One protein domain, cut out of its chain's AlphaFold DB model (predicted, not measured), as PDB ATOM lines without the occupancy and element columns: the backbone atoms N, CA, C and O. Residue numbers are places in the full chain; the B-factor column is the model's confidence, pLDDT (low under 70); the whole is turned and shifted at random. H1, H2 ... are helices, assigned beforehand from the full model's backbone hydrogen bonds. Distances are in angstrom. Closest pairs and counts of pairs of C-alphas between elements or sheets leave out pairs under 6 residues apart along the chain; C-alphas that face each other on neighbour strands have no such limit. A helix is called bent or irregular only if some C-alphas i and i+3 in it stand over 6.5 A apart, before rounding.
ATOM      1  N   ALA A 100     322.318 129.661 217.529       94.12
ATOM      2  CA  ALA A 100     322.810 130.030 218.856       94.12
ATOM      3  C   ALA A 100     322.656 131.534 219.153       94.12
ATOM      4  O   ALA A 100     323.317 132.057 220.045       94.12
ATOM      5  N   TYR A 101     321.814 132.247 218.401       96.38
ATOM      6  CA  TYR A 101     321.593 133.675 218.600       96.38
ATOM      7  C   TYR A 101     321.067 133.980 220.014       96.38
ATOM      8  O   TYR A 101     320.064 133.414 220.443       96.38
ATOM      9  N   ILE A 102     321.719 134.907 220.726       97.38
ATOM     10  CA  ILE A 102     321.356 135.310 222.099       97.38
ATOM     11  C   ILE A 102     320.778 136.730 222.190       97.38
ATOM     12  O   ILE A 102     320.658 137.291 223.283       97.38
ATOM     13  N   GLY A 103     320.433 137.357 221.062       96.69
ATOM     14  CA  GLY A 103     319.997 138.756 221.064       96.69
ATOM     15  C   GLY A 103     318.662 139.003 221.772       96.69
ATOM     16  O   GLY A 103     318.452 140.101 222.281       96.69
ATOM     17  N   GLY A 104     317.798 137.991 221.905       96.06
ATOM     18  CA  GLY A 104     316.587 138.102 222.724       96.06
ATOM     19  C   GLY A 104     316.888 138.280 224.216       96.06
ATOM     20  O   GLY A 104     316.223 139.063 224.891       96.06
ATOM     21  N   TYR A 105     317.939 137.628 224.728       96.75
ATOM     22  CA  TYR A 105     318.419 137.855 226.094       96.75
ATOM     23  C   TYR A 105     319.029 139.252 226.255       96.75
ATOM     24  O   TYR A 105     318.745 139.927 227.240       96.75
ATOM     25  N   LEU A 106     319.805 139.724 225.271       96.81
ATOM     26  CA  LEU A 106     320.354 141.085 225.296       96.81
ATOM     27  C   LEU A 106     319.252 142.153 225.293       96.81
ATOM     28  O   LEU A 106     319.326 143.106 226.068       96.81
ATOM     29  N   HIS A 107     318.207 141.964 224.486       94.06
ATOM     30  CA  HIS A 107     317.040 142.842 224.486       94.06
ATOM     31  C   HIS A 107     316.352 142.868 225.859       94.06
ATOM     32  O   HIS A 107     316.104 143.946 226.394       94.06
ATOM     33  N   PHE A 108     316.144 141.702 226.481       93.56
ATOM     34  CA  PHE A 108     315.607 141.605 227.844       93.56
ATOM     35  C   PHE A 108     316.499 142.301 228.888       93.56
ATOM     36  O   PHE A 108     315.994 142.977 229.788       93.56
ATOM     37  N   CYS A 109     317.827 142.181 228.779       93.00
ATOM     38  CA  CYS A 109     318.746 142.921 229.642       93.00
ATOM     39  C   CYS A 109     318.532 144.435 229.515       93.00
ATOM     40  O   CYS A 109     318.513 145.138 230.526       93.00
ATOM     41  N   GLU A 110     318.360 144.932 228.288       90.56
ATOM     42  CA  GLU A 110     318.138 146.352 228.038       90.56
ATOM     43  C   GLU A 110     316.779 146.847 228.544       90.56
ATOM     44  O   GLU A 110     316.736 147.876 229.223       90.56
ATOM     45  N   SER A 111     315.695 146.126 228.251       86.94
ATOM     46  CA  SER A 111     314.334 146.574 228.558       86.94
ATOM     47  C   SER A 111     313.922 146.328 230.010       86.94
ATOM     48  O   SER A 111     313.262 147.178 230.607       86.94
ATOM     49  N   GLU A 112     314.328 145.202 230.605       85.69
ATOM     50  CA  GLU A 112     313.827 144.770 231.915       85.69
ATOM     51  C   GLU A 112     314.868 144.869 233.034       85.69
ATOM     52  O   GLU A 112     314.534 145.312 234.143       85.69
ATOM     53  N   LEU A 113     316.120 144.464 232.778       88.81
ATOM     54  CA  LEU A 113     317.151 144.405 233.823       88.81
ATOM     55  C   LEU A 113     317.829 145.749 234.072       88.81
ATOM     56  O   LEU A 113     318.043 146.084 235.237       88.81
ATOM     57  N   ASN A 114     318.148 146.533 233.039       89.81
ATOM     58  CA  ASN A 114     318.786 147.841 233.224       89.81
ATOM     59  C   ASN A 114     317.963 148.760 234.149       89.81
ATOM     60  O   ASN A 114     318.533 149.236 235.130       89.81
ATOM     61  N   PRO A 115     316.630 148.916 233.983       86.38
ATOM     62  CA  PRO A 115     315.827 149.692 234.932       86.38
ATOM     63  C   PRO A 115     315.879 149.155 236.372       86.38
ATOM     64  O   PRO A 115     315.830 149.924 237.334       86.38
ATOM     65  N   ALA A 116     315.984 147.831 236.544       88.12
ATOM     66  CA  ALA A 116     316.124 147.222 237.863       88.12
ATOM     67  C   ALA A 116     317.487 147.544 238.502       88.12
ATOM     68  O   ALA A 116     317.537 147.873 239.692       88.12
ATOM     69  N   TRP A 117     318.567 147.483 237.717       91.69
ATOM     70  CA  TRP A 117     319.929 147.800 238.154       91.69
ATOM     71  C   TRP A 117     320.116 149.288 238.453       91.69
ATOM     72  O   TRP A 117     320.663 149.624 239.505       91.69
ATOM     73  N   ASP A 118     319.584 150.173 237.611       91.31
ATOM     74  CA  ASP A 118     319.604 151.623 237.833       91.31
ATOM     75  C   ASP A 118     318.885 151.997 239.140       91.31
ATOM     76  O   ASP A 118     319.297 152.896 239.879       91.31
ATOM     77  N   GLY A 119     317.827 151.254 239.478       91.81
ATOM     78  CA  GLY A 119     317.078 151.406 240.720       91.81
ATOM     79  C   GLY A 119     317.701 150.741 241.954       91.81
ATOM     80  O   GLY A 119     317.155 150.905 243.051       91.81
ATOM     81  N   LEU A 120     318.814 150.004 241.845       94.69
ATOM     82  CA  LEU A 120     319.354 149.178 242.937       94.69
ATOM     83  C   LEU A 120     319.497 149.922 244.285       94.69
ATOM     84  O   LEU A 120     319.073 149.371 245.305       94.69
ATOM     85  N   PRO A 121     319.992 151.178 244.356       96.31
ATOM     86  CA  PRO A 121     320.048 151.907 245.626       96.31
ATOM     87  C   PRO A 121     318.676 152.128 246.277       96.31
ATOM     88  O   PRO A 121     318.569 152.161 247.503       96.31
ATOM     89  N   ALA A 122     317.618 152.309 245.486       95.31
ATOM     90  CA  ALA A 122     316.253 152.398 245.998       95.31
ATOM     91  C   ALA A 122     315.729 151.017 246.422       95.31
ATOM     92  O   ALA A 122     315.100 150.914 247.479       95.31
ATOM     93  N   ALA A 123     316.042 149.958 245.667       94.75
ATOM     94  CA  ALA A 123     315.708 148.578 246.030       94.75
ATOM     95  C   ALA A 123     316.289 148.196 247.400       94.75
ATOM     96  O   ALA A 123     315.558 147.730 248.269       94.75
ATOM     97  N   LEU A 124     317.573 148.485 247.637       96.81
ATOM     98  CA  LEU A 124     318.257 148.186 248.901       96.81
ATOM     99  C   LEU A 124     317.659 148.931 250.101       96.81
ATOM    100  O   LEU A 124     317.614 148.390 251.201       96.81
ATOM    101  N   ARG A 125     317.185 150.166 249.905       97.31
ATOM    102  CA  ARG A 125     316.565 150.960 250.980       97.31
ATOM    103  C   ARG A 125     315.141 150.520 251.302       97.31
ATOM    104  O   ARG A 125     314.711 150.653 252.440       97.31
ATOM    105  N   THR A 126     314.396 150.079 250.291       95.31
ATOM    106  CA  THR A 126     312.941 149.853 250.401       95.31
ATOM    107  C   THR A 126     312.548 148.386 250.484       95.31
ATOM    108  O   THR A 126     311.436 148.086 250.905       95.31
ATOM    109  N   GLY A 127     313.420 147.479 250.046       93.12
ATOM    110  CA  GLY A 127     313.093 146.075 249.816       93.12
ATOM    111  C   GLY A 127     312.146 145.835 248.632       93.12
ATOM    112  O   GLY A 127     311.748 144.696 248.404       93.12
ATOM    113  N   ALA A 128     311.765 146.876 247.881       90.75
ATOM    114  CA  ALA A 128     310.808 146.774 246.783       90.75
ATOM    115  C   ALA A 128     311.512 146.641 245.420       90.75
ATOM    116  O   ALA A 128     312.546 147.287 245.194       90.75
ATOM    117  N   PRO A 129     310.941 145.874 244.471       88.94
ATOM    118  CA  PRO A 129     311.472 145.798 243.118       88.94
ATOM    119  C   PRO A 129     311.391 147.158 242.410       88.94
ATOM    120  O   PRO A 129     310.545 148.002 242.722       88.94
ATOM    121  N   GLN A 130     312.294 147.380 241.455       89.06
ATOM    122  CA  GLN A 130     312.401 148.652 240.721       89.06
ATOM    123  C   GLN A 130     311.982 148.530 239.258       89.06
ATOM    124  O   GLN A 130     311.546 149.518 238.677       89.06
ATOM    125  N   ASN A 131     312.015 147.316 238.702       84.38
ATOM    126  CA  ASN A 131     311.345 147.014 237.445       84.38
ATOM    127  C   ASN A 131     309.818 147.257 237.602       84.38
ATOM    128  O   ASN A 131     309.227 146.760 238.570       84.38
ATOM    129  N   PRO A 132     309.168 148.017 236.695       82.19
ATOM    130  CA  PRO A 132     307.739 148.319 236.782       82.19
ATOM    131  C   PRO A 132     306.823 147.088 236.820       82.19
ATOM    132  O   PRO A 132     305.928 147.044 237.663       82.19
ATOM    133  N   ALA A 133     307.066 146.076 235.983       84.06
ATOM    134  CA  ALA A 133     306.264 144.851 235.944       84.06
ATOM    135  C   ALA A 133     306.378 144.054 237.249       84.06
ATOM    136  O   ALA A 133     305.389 143.582 237.815       84.06
ATOM    137  N   ALA A 134     307.583 144.005 237.817       83.75
ATOM    138  CA  ALA A 134     307.820 143.363 239.104       83.75
ATOM    139  C   ALA A 134     307.048 144.032 240.259       83.75
ATOM    140  O   ALA A 134     306.689 143.364 241.226       83.75
ATOM    141  N   ARG A 135     306.761 145.341 240.172       82.81
ATOM    142  CA  ARG A 135     305.933 146.047 241.169       82.81
ATOM    143  C   ARG A 135     304.452 145.701 241.066       82.81
ATOM    144  O   ARG A 135     303.750 145.785 242.072       82.81
ATOM    145  N   THR A 136     303.975 145.341 239.877       82.50
ATOM    146  CA  THR A 136     302.569 144.989 239.636       82.50
ATOM    147  C   THR A 136     302.286 143.496 239.778       82.50
ATOM    148  O   THR A 136     301.124 143.110 239.873       82.50
ATOM    149  N   GLY A 137     303.325 142.662 239.863       82.12
ATOM    150  CA  GLY A 137     303.200 141.257 240.229       82.12
ATOM    151  C   GLY A 137     304.324 140.402 239.668       82.12
ATOM    152  O   GLY A 137     305.138 139.882 240.431       82.12
ATOM    153  N   ASN A 138     304.360 140.236 238.346       83.69
ATOM    154  CA  ASN A 138     305.313 139.361 237.676       83.69
ATOM    155  C   ASN A 138     306.352 140.187 236.888       83.69
ATOM    156  O   ASN A 138     305.972 140.961 236.012       83.69
ATOM    157  N   PRO A 139     307.664 140.014 237.153       83.25
ATOM    158  CA  PRO A 139     308.732 140.761 236.477       83.25
ATOM    159  C   PRO A 139     308.791 140.561 234.958       83.25
ATOM    160  O   PRO A 139     309.450 141.340 234.284       83.25
ATOM    161  N   TYR A 140     308.120 139.540 234.422       88.12
ATOM    162  CA  TYR A 140     308.111 139.238 232.993       88.12
ATOM    163  C   TYR A 140     306.849 139.718 232.265       88.12
ATOM    164  O   TYR A 140     306.738 139.487 231.067       88.12
ATOM    165  N   ASP A 141     305.895 140.378 232.934       88.62
ATOM    166  CA  ASP A 141     304.629 140.768 232.288       88.62
ATOM    167  C   ASP A 141     304.840 141.703 231.083       88.62
ATOM    168  O   ASP A 141     304.160 141.544 230.071       88.62
ATOM    169  N   THR A 142     305.807 142.629 231.150       88.81
ATOM    170  CA  THR A 142     306.164 143.487 230.004       88.81
ATOM    171  C   THR A 142     306.704 142.663 228.838       88.81
ATOM    172  O   THR A 142     306.268 142.857 227.707       88.81
ATOM    173  N   LEU A 143     307.600 141.708 229.114       91.31
ATOM    174  CA  LEU A 143     308.148 140.806 228.100       91.31
ATOM    175  C   LEU A 143     307.032 139.970 227.459       91.31
ATOM    176  O   LEU A 143     306.931 139.915 226.238       91.31
ATOM    177  N   TYR A 144     306.166 139.365 228.275       91.56
ATOM    178  CA  TYR A 144     305.087 138.479 227.824       91.56
ATOM    179  C   TYR A 144     303.995 139.191 227.023       91.56
ATOM    180  O   TYR A 144     303.245 138.531 226.301       91.56
ATOM    181  N   ALA A 145     303.903 140.521 227.116       90.81
ATOM    182  CA  ALA A 145     303.022 141.316 226.267       90.81
ATOM    183  C   ALA A 145     303.488 141.357 224.798       90.81
ATOM    184  O   ALA A 145     302.665 141.580 223.908       90.81
ATOM    185  N   ASP A 146     304.773 141.105 224.536       92.44
ATOM    186  CA  ASP A 146     305.351 141.006 223.199       92.44
ATOM    187  C   ASP A 146     305.733 139.549 222.891       92.44
ATOM    188  O   ASP A 146     306.679 138.970 223.435       92.44
ATOM    189  N   ARG A 147     304.977 138.934 221.976       91.56
ATOM    190  CA  ARG A 147     305.177 137.536 221.584       91.56
ATOM    191  C   ARG A 147     306.511 137.310 220.872       91.56
ATOM    192  O   ARG A 147     307.103 136.241 221.046       91.56
ATOM    193  N   GLU A 148     306.962 138.262 220.062       92.00
ATOM    194  CA  GLU A 148     308.222 138.145 219.329       92.00
ATOM    195  C   GLU A 148     309.398 138.257 220.300       92.00
ATOM    196  O   GLU A 148     310.241 137.358 220.340       92.00
ATOM    197  N   ALA A 149     309.383 139.274 221.169       92.56
ATOM    198  CA  ALA A 149     310.400 139.446 222.203       92.56
ATOM    199  C   ALA A 149     310.446 138.248 223.164       92.56
ATOM    200  O   ALA A 149     311.526 137.739 223.471       92.56
ATOM    201  N   THR A 150     309.283 137.733 223.582       95.06
ATOM    202  CA  THR A 150     309.194 136.515 224.402       95.06
ATOM    203  C   THR A 150     309.818 135.319 223.690       95.06
ATOM    204  O   THR A 150     310.602 134.589 224.292       95.06
ATOM    205  N   THR A 151     309.506 135.112 222.410       93.75
ATOM    206  CA  THR A 151     310.051 133.982 221.641       93.75
ATOM    207  C   THR A 151     311.572 134.078 221.542       93.75
ATOM    208  O   THR A 151     312.261 133.124 221.899       93.75
ATOM    209  N   ALA A 152     312.096 135.246 221.164       93.75
ATOM    210  CA  ALA A 152     313.532 135.483 221.056       93.75
ATOM    211  C   ALA A 152     314.256 135.320 222.406       93.75
ATOM    212  O   ALA A 152     315.360 134.766 222.470       93.75
ATOM    213  N   PHE A 153     313.646 135.779 223.504       96.12
ATOM    214  CA  PHE A 153     314.175 135.583 224.854       96.12
ATOM    215  C   PHE A 153     314.262 134.096 225.210       96.12
ATOM    216  O   PHE A 153     315.312 133.634 225.651       96.12
ATOM    217  N   LEU A 154     313.195 133.328 224.972       96.19
ATOM    218  CA  LEU A 154     313.170 131.892 225.257       96.19
ATOM    219  C   LEU A 154     314.179 131.107 224.409       96.19
ATOM    220  O   LEU A 154     314.824 130.197 224.923       96.19
ATOM    221  N   GLU A 155     314.367 131.478 223.142       94.88
ATOM    222  CA  GLU A 155     315.424 130.917 222.285       94.88
ATOM    223  C   GLU A 155     316.818 131.176 222.844       94.88
ATOM    224  O   GLU A 155     317.642 130.262 222.922       94.88
ATOM    225  N   SER A 156     317.055 132.402 223.311       96.62
ATOM    226  CA  SER A 156     318.325 132.768 223.934       96.62
ATOM    227  C   SER A 156     318.566 131.961 225.216       96.62
ATOM    228  O   SER A 156     319.665 131.450 225.430       96.62
ATOM    229  N   MET A 157     317.536 131.798 226.053       95.81
ATOM    230  CA  MET A 157     317.622 131.015 227.291       95.81
ATOM    231  C   MET A 157     317.880 129.531 227.028       95.81
ATOM    232  O   MET A 157     318.655 128.913 227.756       95.81
ATOM    233  N   ASP A 158     317.291 128.957 225.982       93.88
ATOM    234  CA  ASP A 158     317.553 127.570 225.597       93.88
ATOM    235  C   ASP A 158     319.015 127.334 225.234       93.88
ATOM    236  O   ASP A 158     319.617 126.377 225.723       93.88
ATOM    237  N   MET A 159     319.597 128.231 224.432       92.88
ATOM    238  CA  MET A 159     321.023 128.196 224.117       92.88
ATOM    239  C   MET A 159     321.864 128.330 225.397       92.88
ATOM    240  O   MET A 159     322.701 127.467 225.678       92.88
ATOM    241  N   LEU A 160     321.608 129.349 226.223       92.88
ATOM    242  CA  LEU A 160     322.367 129.599 227.458       92.88
ATOM    243  C   LEU A 160     322.282 128.443 228.471       92.88
ATOM    244  O   LEU A 160     323.228 128.218 229.227       92.88
ATOM    245  N   ASN A 161     321.191 127.676 228.456       90.81
ATOM    246  CA  ASN A 161     321.001 126.515 229.322       90.81
ATOM    247  C   ASN A 161     321.709 125.242 228.820       90.81
ATOM    248  O   ASN A 161     321.753 124.256 229.555       90.81
ATOM    249  N   THR A 162     322.311 125.228 227.627       89.56
ATOM    250  CA  THR A 162     322.961 124.025 227.065       89.56
ATOM    251  C   THR A 162     323.977 123.363 228.015       89.56
ATOM    252  O   THR A 162     323.861 122.158 228.246       89.56
ATOM    253  N   PRO A 163     324.905 124.094 228.674       90.62
ATOM    254  CA  PRO A 163     325.850 123.474 229.611       90.62
ATOM    255  C   PRO A 163     325.177 122.872 230.855       90.62
ATOM    256  O   PRO A 163     325.701 121.939 231.467       90.62
TER     257      PRO A 163
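AT A GLANCE: This is residues 100 to 163 of the 246 residues of the protein "O-methyltransferase" of Streptomyces zhaozhouensis (UniProt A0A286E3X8). A long helix, H1, meets H5 crosswise near its beginning, like a T; from H1's far end, at H2, the chain folds back beside H1 through short H3 and H4 to H5. The 64 printed residues, all helix in class, hold H1 to H5 in order and no named strand. The whole is only just loose, close to compact, with radius of gyration 13.0 A and spans 39 by 25 by 17 A.

IN THESE COORDINATES: H1, residues 103 to 118, spans 21.1 A from C-alpha 103 at (319.997, 138.756, 221.064); it is only just irregular, C-alphas 111 and 114 being 6.6 A apart, with a 37 degrees kink near 112. H2 is 120 to 126, H3 132 to 136, H4 141 to 144. H5, 147 to 160, spans 19.8 A to C-alpha 160 at (322.367, 129.599, 227.458).

HOW THE PARTS SIT: H1, by residues 103 to 108 alone, touches H5, about perpendicular at 84 degrees; closest C-alphas are Gly 104 and Phe 153, 4.1 A. H2 and H5 are apart. Every O i to N i+4 pair is within hydrogen-bond range in H2, H3 and H5, 9 of 12 in H1; H4 is too short.

THE WHOLE: The printed part has no cut, the four links are tight, and no printed residue is under pLDDT 70.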